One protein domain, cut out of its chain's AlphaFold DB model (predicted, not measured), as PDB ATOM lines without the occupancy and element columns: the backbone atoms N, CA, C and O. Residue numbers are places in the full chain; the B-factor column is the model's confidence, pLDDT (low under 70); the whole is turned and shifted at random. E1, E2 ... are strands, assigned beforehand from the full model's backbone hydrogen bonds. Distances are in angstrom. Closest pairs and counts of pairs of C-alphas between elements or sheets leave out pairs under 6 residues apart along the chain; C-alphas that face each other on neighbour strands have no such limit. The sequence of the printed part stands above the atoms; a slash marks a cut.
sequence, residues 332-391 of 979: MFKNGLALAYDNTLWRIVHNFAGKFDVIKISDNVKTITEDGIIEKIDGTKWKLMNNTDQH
ATOM      1  N   MET A 332      41.789 -16.956  21.167       86.56
ATOM      2  CA  MET A 332      42.246 -16.298  19.938       86.56
ATOM      3  C   MET A 332      42.103 -17.233  18.734       86.56
ATOM      4  O   MET A 332      42.353 -18.431  18.848       86.56
ATOM      5  N   PHE A 333      41.761 -16.677  17.570       76.38
ATOM      6  CA  PHE A 333      41.599 -17.415  16.313       76.38
ATOM      7  C   PHE A 333      42.490 -16.836  15.205       76.38
ATOM      8  O   PHE A 333      42.733 -15.629  15.168       76.38
ATOM      9  N   LYS A 334      42.913 -17.688  14.255       59.31
ATOM     10  CA  LYS A 334      43.886 -17.373  13.182       59.31
ATOM     11  C   LYS A 334      43.548 -16.148  12.317       59.31
ATOM     12  O   LYS A 334      44.448 -15.537  11.765       59.31
ATOM     13  N   ASN A 335      42.278 -15.746  12.236       62.34
ATOM     14  CA  ASN A 335      41.827 -14.613  11.411       62.34
ATOM     15  C   ASN A 335      41.793 -13.272  12.179       62.34
ATOM     16  O   ASN A 335      41.035 -12.368  11.823       62.34
ATOM     17  N   GLY A 336      42.543 -13.157  13.281       69.38
ATOM     18  CA  GLY A 336      42.556 -11.963  14.132       69.38
ATOM     19  C   GLY A 336      41.268 -11.760  14.936       69.38
ATOM     20  O   GLY A 336      40.931 -10.631  15.291       69.38
ATOM     21  N   LEU A 337      40.518 -12.832  15.206       79.38
ATOM     22  CA  LEU A 337      39.300 -12.790  16.022       79.38
ATOM     23  C   LEU A 337      39.610 -13.197  17.466       79.38
ATOM     24  O   LEU A 337      40.409 -14.102  17.702       79.38
ATOM     25  N   ALA A 338      38.949 -12.544  18.418       86.12
ATOM     26  CA  ALA A 338      39.104 -12.773  19.849       86.12
ATOM     27  C   ALA A 338      37.733 -12.986  20.501       86.12
ATOM     28  O   ALA A 338      36.848 -12.135  20.396       86.12
ATOM     29  N   LEU A 339      37.550 -14.118  21.182       90.56
ATOM     30  CA  LEU A 339      36.358 -14.385  21.986       90.56
ATOM     31  C   LEU A 339      36.654 -14.026  23.442       90.56
ATOM     32  O   LEU A 339      37.592 -14.560  24.029       90.56
ATOM     33  N   ALA A 340      35.855 -13.140  24.028       92.00
ATOM     34  CA  ALA A 340      35.973 -12.740  25.426       92.00
ATOM     35  C   ALA A 340      35.177 -13.659  26.374       92.00
ATOM     36  O   ALA A 340      34.273 -14.388  25.956       92.00
ATOM     37  N   TYR A 341      35.501 -13.630  27.672       91.50
ATOM     38  CA  TYR A 341      34.812 -14.422  28.704       91.50
ATOM     39  C   TYR A 341      33.329 -14.060  28.875       91.50
ATOM     40  O   TYR A 341      32.543 -14.900  29.312       91.50
ATOM     41  N   ASP A 342      32.934 -12.839  28.510       92.25
ATOM     42  CA  ASP A 342      31.538 -12.390  28.483       92.25
ATOM     43  C   ASP A 342      30.761 -12.883  27.246       92.25
ATOM     44  O   ASP A 342      29.578 -12.578  27.096       92.25
ATOM     45  N   ASN A 343      31.393 -13.716  26.408       92.44
ATOM     46  CA  ASN A 343      30.875 -14.224  25.139       92.44
ATOM     47  C   ASN A 343      30.703 -13.141  24.064       92.44
ATOM     48  O   ASN A 343      29.922 -13.320  23.124       92.44
ATOM     49  N   THR A 344      31.423 -12.023  24.158       90.62
ATOM     50  CA  THR A 344      31.528 -11.066  23.056       90.62
ATOM     51  C   THR A 344      32.685 -11.445  22.127       90.62
ATOM     52  O   THR A 344      33.803 -11.721  22.559       90.62
ATOM     53  N   LEU A 345      32.407 -11.470  20.824       88.00
ATOM     54  CA  LEU A 345      33.376 -11.689  19.760       88.00
ATOM     55  C   LEU A 345      33.863 -10.350  19.212       88.00
ATOM     56  O   LEU A 345      33.067  -9.500  18.799       88.00
ATOM     57  N   TRP A 346      35.178 -10.218  19.148       82.50
ATOM     58  CA  TRP A 346      35.887  -9.042  18.680       82.50
ATOM     59  C   TRP A 346      36.774  -9.393  17.489       82.50
ATOM     60  O   TRP A 346      37.259 -10.518  17.368       82.50
ATOM     61  N   ARG A 347      37.003  -8.418  16.615       78.81
ATOM     62  CA  ARG A 347      38.001  -8.468  15.550       78.81
ATOM     63  C   ARG A 347      39.094  -7.471  15.859       78.81
ATOM     64  O   ARG A 347      38.814  -6.322  16.181       78.81
ATOM     65  N   ILE A 348      40.325  -7.920  15.726       71.81
ATOM     66  CA  ILE A 348      41.515  -7.104  15.868       71.81
ATOM     67  C   ILE A 348      41.935  -6.693  14.459       71.81
ATOM     68  O   ILE A 348      42.342  -7.532  13.657       71.81
ATOM     69  N   VAL A 349      41.790  -5.410  14.139       62.25
ATOM     70  CA  VAL A 349      42.133  -4.839  12.833       62.25
ATOM     71  C   VAL A 349      43.441  -4.073  12.945       62.25
ATOM     72  O   VAL A 349      43.621  -3.303  13.883       62.25
ATOM     73  N   HIS A 350      44.345  -4.282  11.990       51.72
ATOM     74  CA  HIS A 350      45.604  -3.551  11.877       51.72
ATOM     75  C   HIS A 350      45.421  -2.335  10.963       51.72
ATOM     76  O   HIS A 350      45.027  -2.494   9.811       51.72
ATOM     77  N   ASN A 351      45.760  -1.144  11.450       44.19
ATOM     78  CA  ASN A 351      45.762   0.089  10.666       44.19
ATOM     79  C   ASN A 351      47.195   0.589  10.431       44.19
ATOM     80  O   ASN A 351      48.131   0.210  11.139       44.19
ATOM     81  N   PHE A 352      47.357   1.491   9.458       35.25
ATOM     82  CA  PHE A 352      48.613   2.212   9.223       35.25
ATOM     83  C   PHE A 352      49.098   2.891  10.527       35.25
ATOM     84  O   PHE A 352      48.289   3.474  11.252       35.25
ATOM     85  N   ALA A 353      50.408   2.818  10.806       35.03
ATOM     86  CA  ALA A 353      51.094   3.355  11.999       35.03
ATOM     87  C   ALA A 353      50.902   2.593  13.337       35.03
ATOM     88  O   ALA A 353      50.857   3.214  14.401       35.03
ATOM     89  N   GLY A 354      50.777   1.258  13.324       40.06
ATOM     90  CA  GLY A 354      50.776   0.447  14.557       40.06
ATOM     91  C   GLY A 354      49.513   0.559  15.422       40.06
ATOM     92  O   GLY A 354      49.479   0.110  16.580       40.06
ATOM     93  N   LYS A 355      48.441   1.153  14.882       40.28
ATOM     94  CA  LYS A 355      47.127   1.225  15.534       40.28
ATOM     95  C   LYS A 355      46.367  -0.073  15.316       40.28
ATOM     96  O   LYS A 355      46.356  -0.623  14.220       40.28
ATOM     97  N   PHE A 356      45.724  -0.535  16.380       48.22
ATOM     98  CA  PHE A 356      44.875  -1.712  16.341       48.22
ATOM     99  C   PHE A 356      43.480  -1.277  16.753       48.22
ATOM    100  O   PHE A 356      43.317  -0.794  17.875       48.22
ATOM    101  N   ASP A 357      42.503  -1.448  15.871       55.22
ATOM    102  CA  ASP A 357      41.105  -1.262  16.237       55.22
ATOM    103  C   ASP A 357      40.555  -2.601  16.714       55.22
ATOM    104  O   ASP A 357      40.701  -3.631  16.053       55.22
ATOM    105  N   VAL A 358      39.931  -2.593  17.890       66.38
ATOM    106  CA  VAL A 358      39.209  -3.754  18.409       66.38
ATOM    107  C   VAL A 358      37.739  -3.521  18.112       66.38
ATOM    108  O   VAL A 358      37.058  -2.738  18.772       66.38
ATOM    109  N   ILE A 359      37.260  -4.171  17.061       71.12
ATOM    110  CA  ILE A 359      35.912  -3.979  16.550       71.12
ATOM    111  C   ILE A 359      35.020  -5.064  17.122       71.12
ATOM    112  O   ILE A 359      35.268  -6.258  16.954       71.12
ATOM    113  N   LYS A 360      33.953  -4.650  17.799       82.12
ATOM    114  CA  LYS A 360      32.940  -5.580  18.278       82.12
ATOM    115  C   LYS A 360      32.198  -6.174  17.086       82.12
ATOM    116  O   LYS A 360      31.556  -5.442  16.340       82.12
ATOM    117  N   ILE A 361      32.256  -7.492  16.935       81.94
ATOM    118  CA  ILE A 361      31.557  -8.208  15.864       81.94
ATOM    119  C   ILE A 361      30.201  -8.697  16.355       81.94
ATOM    120  O   ILE A 361      29.192  -8.547  15.671       81.94
ATOM    121  N   SER A 362      30.151  -9.314  17.537       82.19
ATOM    122  CA  SER A 362      28.918  -9.945  18.001       82.19
ATOM    123  C   SER A 362      28.882 -10.220  19.492       82.19
ATOM    124  O   SER A 362      29.900 -10.538  20.084       82.19
ATOM    125  N   ASP A 363      27.684 -10.196  20.073       90.19
ATOM    126  CA  ASP A 363      27.429 -10.647  21.448       90.19
ATOM    127  C   ASP A 363      26.897 -12.077  21.510       90.19
ATOM    128  O   ASP A 363      26.420 -12.606  20.505       90.19
ATOM    129  N   ASN A 364      26.900 -12.674  22.703       90.81
ATOM    130  CA  ASN A 364      26.321 -13.992  22.971       90.81
ATOM    131  C   ASN A 364      26.898 -15.096  22.070       90.81
ATOM    132  O   ASN A 364      26.166 -15.980  21.626       90.81
ATOM    133  N   VAL A 365      28.191 -15.030  21.756       90.25
ATOM    134  CA  VAL A 365      28.904 -16.011  20.936       90.25
ATOM    135  C   VAL A 365      29.372 -17.166  21.807       90.25
ATOM    136  O   VAL A 365      30.148 -16.993  22.737       90.25
ATOM    137  N   LYS A 366      28.910 -18.369  21.485       87.12
ATOM    138  CA  LYS A 366      29.315 -19.598  22.162       87.12
ATOM    139  C   LYS A 366      30.650 -20.117  21.626       87.12
ATOM    140  O   LYS A 366      31.496 -20.530  22.414       87.12
ATOM    141  N   THR A 367      30.813 -20.125  20.302       84.56
ATOM    142  CA  THR A 367      32.034 -20.572  19.614       84.56
ATOM    143  C   THR A 367      32.084 -20.025  18.188       84.56
ATOM    144  O   THR A 367      31.073 -19.557  17.658       84.56
ATOM    145  N   ILE A 368      33.250 -20.126  17.559       80.19
ATOM    146  CA  ILE A 368      33.462 -19.825  16.143       80.19
ATOM    147  C   ILE A 368      34.254 -20.957  15.471       80.19
ATOM    148  O   ILE A 368      35.030 -21.642  16.136       80.19
ATOM    149  N   THR A 369      34.028 -21.193  14.179       73.75
ATOM    150  CA  THR A 369      34.823 -22.133  13.365       73.75
ATOM    151  C   THR A 369      35.962 -21.419  12.630       73.75
ATOM    152  O   THR A 369      35.914 -20.202  12.449       73.75
ATOM    153  N   GLU A 370      36.967 -22.163  12.147       59.81
ATOM    154  CA  GLU A 370      38.056 -21.593  11.325       59.81
ATOM    155  C   GLU A 370      37.527 -20.885  10.055       59.81
ATOM    156  O   GLU A 370      38.070 -19.855   9.658       59.81
ATOM    157  N   ASP A 371      36.396 -21.344   9.504       60.56
ATOM    158  CA  ASP A 371      35.714 -20.748   8.339       60.56
ATOM    159  C   ASP A 371      34.877 -19.486   8.662       60.56
ATOM    160  O   ASP A 371      34.140 -18.984   7.810       60.56
ATOM    161  N   GLY A 372      34.922 -18.981   9.901       69.06
ATOM    162  CA  GLY A 372      34.217 -17.757  10.303       69.06
ATOM    163  C   GLY A 372      32.717 -17.927  10.583       69.06
ATOM    164  O   GLY A 372      31.969 -16.945  10.533       69.06
ATOM    165  N   ILE A 373      32.257 -19.149  10.885       78.62
ATOM    166  CA  ILE A 373      30.876 -19.405  11.326       78.62
ATOM    167  C   ILE A 373      30.770 -19.177  12.831       78.62
ATOM    168  O   ILE A 373      31.441 -19.842  13.614       78.62
ATOM    169  N   ILE A 374      29.880 -18.274  13.231       83.88
ATOM    170  CA  ILE A 374      29.617 -17.873  14.611       83.88
ATOM    171  C   ILE A 374      28.380 -18.617  15.117       83.88
ATOM    172  O   ILE A 374      27.278 -18.406  14.609       83.88
ATOM    173  N   GLU A 375      28.539 -19.452  16.144       86.81
ATOM    174  CA  GLU A 375      27.420 -20.065  16.868       86.81
ATOM    175  C   GLU A 375      27.082 -19.223  18.100       86.81
ATOM    176  O   GLU A 375      27.939 -18.944  18.942       86.81
ATOM    177  N   LYS A 376      25.819 -18.820  18.217       87.75
ATOM    178  CA  LYS A 376      25.296 -18.050  19.345       87.75
ATOM    179  C   LYS A 376      24.819 -18.963  20.472       87.75
ATOM    180  O   LYS A 376      24.517 -20.135  20.266       87.75
ATOM    181  N   ILE A 377      24.713 -18.416  21.682       88.31
ATOM    182  CA  ILE A 377      24.225 -19.138  22.872       88.31
ATOM    183  C   ILE A 377      22.783 -19.637  22.684       88.31
ATOM    184  O   ILE A 377      22.431 -20.691  23.211       88.31
ATOM    185  N   ASP A 378      21.962 -18.919  21.913       84.88
ATOM    186  CA  ASP A 378      20.591 -19.321  21.565       84.88
ATOM    187  C   ASP A 378      20.517 -20.412  20.476       84.88
ATOM    188  O   ASP A 378      19.429 -20.871  20.137       84.88
ATOM    189  N   GLY A 379      21.667 -20.851  19.951       77.69
ATOM    190  CA  GLY A 379      21.782 -21.861  18.903       77.69
ATOM    191  C   GLY A 379      21.712 -21.310  17.478       77.69
ATOM    192  O   GLY A 379      21.927 -22.075  16.537       77.69
ATOM    193  N   THR A 380      21.463 -20.008  17.287       79.94
ATOM    194  CA  THR A 380      21.500 -19.402  15.950       79.94
ATOM    195  C   THR A 380      22.929 -19.377  15.410       79.94
ATOM    196  O   THR A 380      23.898 -19.201  16.154       79.94
ATOM    197  N   LYS A 381      23.078 -19.564  14.097       79.88
ATOM    198  CA  LYS A 381      24.381 -19.532  13.429       79.88
ATOM    199  C   LYS A 381      24.437 -18.409  12.408       79.88
ATOM    200  O   LYS A 381      23.481 -18.179  11.668       79.88
ATOM    201  N   TRP A 382      25.577 -17.736  12.372       78.50
ATOM    202  CA  TRP A 382      25.813 -16.553  11.557       78.50
ATOM    203  C   TRP A 382      27.141 -16.688  10.829       78.50
ATOM    204  O   TRP A 382      28.094 -17.239  11.377       78.50
ATOM    205  N   LYS A 383      27.219 -16.171   9.608       75.75
ATOM    206  CA  LYS A 383      28.462 -16.101   8.848       75.75
ATOM    207  C   LYS A 383      29.003 -14.681   8.887       75.75
ATOM    208  O   LYS A 383      28.277 -13.731   8.594       75.75
ATOM    209  N   LEU A 384      30.280 -14.547   9.226       70.12
ATOM    210  CA  LEU A 384      31.005 -13.299   9.039       70.12
ATOM    211  C   LEU A 384      31.404 -13.161   7.565       70.12
ATOM    212  O   LEU A 384      32.207 -13.947   7.063       70.12
ATOM    213  N   MET A 385      30.841 -12.172   6.868       61.56
ATOM    214  CA  MET A 385      31.188 -11.870   5.478       61.56
ATOM    215  C   MET A 385      32.396 -10.923   5.442       61.56
ATOM    216  O   MET A 385      32.370  -9.845   6.037       61.56
ATOM    217  N   ASN A 386      33.465 -11.311   4.740       50.09
ATOM    218  CA  ASN A 386      34.626 -10.449   4.506       50.09
ATOM    219  C   ASN A 386      34.364  -9.552   3.282       50.09
ATOM    220  O   ASN A 386      34.721  -9.923   2.171       50.09
ATOM    221  N   ASN A 387      33.745  -8.383   3.482       38.78
ATOM    222  CA  ASN A 387      33.679  -7.310   2.479       38.78
ATOM    223  C   ASN A 387      34.410  -6.061   2.988       38.78
ATOM    224  O   ASN A 387      34.388  -5.764   4.183       38.78
ATOM    225  N   THR A 388      35.069  -5.347   2.074       36.00
ATOM    226  CA  THR A 388      36.193  -4.433   2.338       36.00
ATOM    227  C   THR A 388      35.893  -3.177   3.150       36.00
ATOM    228  O   THR A 388      36.851  -2.524   3.527       36.00
ATOM    229  N   ASP A 389      34.640  -2.864   3.496       35.50
ATOM    230  CA  ASP A 389      34.327  -1.660   4.292       35.50
ATOM    231  C   ASP A 389      33.148  -1.823   5.281       35.50
ATOM    232  O   ASP A 389      32.796  -0.877   5.986       35.50
ATOM    233  N   GLN A 390      32.525  -3.009   5.379       38.50
ATOM    234  CA  GLN A 390      31.435  -3.279   6.335       38.50
ATOM    235  C   GLN A 390      31.470  -4.732   6.829       38.50
ATOM    236  O   GLN A 390      31.377  -5.676   6.045       38.50
ATOM    237  N   HIS A 391      31.564  -4.924   8.149       54.66
ATOM    238  CA  HIS A 391      31.450  -6.242   8.782       54.66
ATOM    239  C   HIS A 391      29.981  -6.665   8.844       54.66
ATOM    240  O   HIS A 391      29.273  -6.364   9.805       54.66
TER     241      HIS A 391
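What this domain is: This is residues 332 to 391 of the 979 residues of the protein "Copper amine oxidase family protein" of Hungateiclostridium clariflavum (strain DSM 19732 / NBRC 101661 / EBR45) (UniProt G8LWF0). Two small twisted sheets of three strands, E1 E2 E3 and then E4 E5 E6, are joined by a tight turn, and the E2-E3 and E5-E6 turns lie toward opposite ends of the long axis. Each is a meander, each strand the antiparallel neighbour of the one before. The printed part has 60 residues, of which 32 are in the six named strands, with no named helix; its class is all strand, and it is compact, with a radius of gyration of the C-alphas of 11.7 A and spans of 39 by 25 by 18 A.

Where its parts are: E1 is residues 337 to 340, from C-alpha (39.300, -12.790, 16.022), 10.0 A; E2 345 to 350, 16.7 A; E3 356 to 362, 18.0 A; E4 365 to 368, 7.6 A; E5 373 to 376, 9.9 A; E6 381 to 387, 18.9 A, ending at (33.679, -7.310, 2.479).

How they stand to each other: Hairpins E1-E2, E2-E3, E4-E5 and E5-E6 have N 338 to O 346, N 347 to O 359, N 366 to O 375 and N 374 to O 382 each at 2.8 A, within hydrogen-bond range. E3 and E4 meet only through their link. E2 and E6 are apart. The closest C-alphas of E2 and E4, Leu 345 and Val 365, are 6.3 A apart.

The domain as a whole: The farthest C-alphas, Ala 353 and Gly 379, are 39.3 A apart. The printed part has no cut and no long link. Confidence is low at residues 334 to 336, 349 to 358, 370 to 372 and 385 to 391.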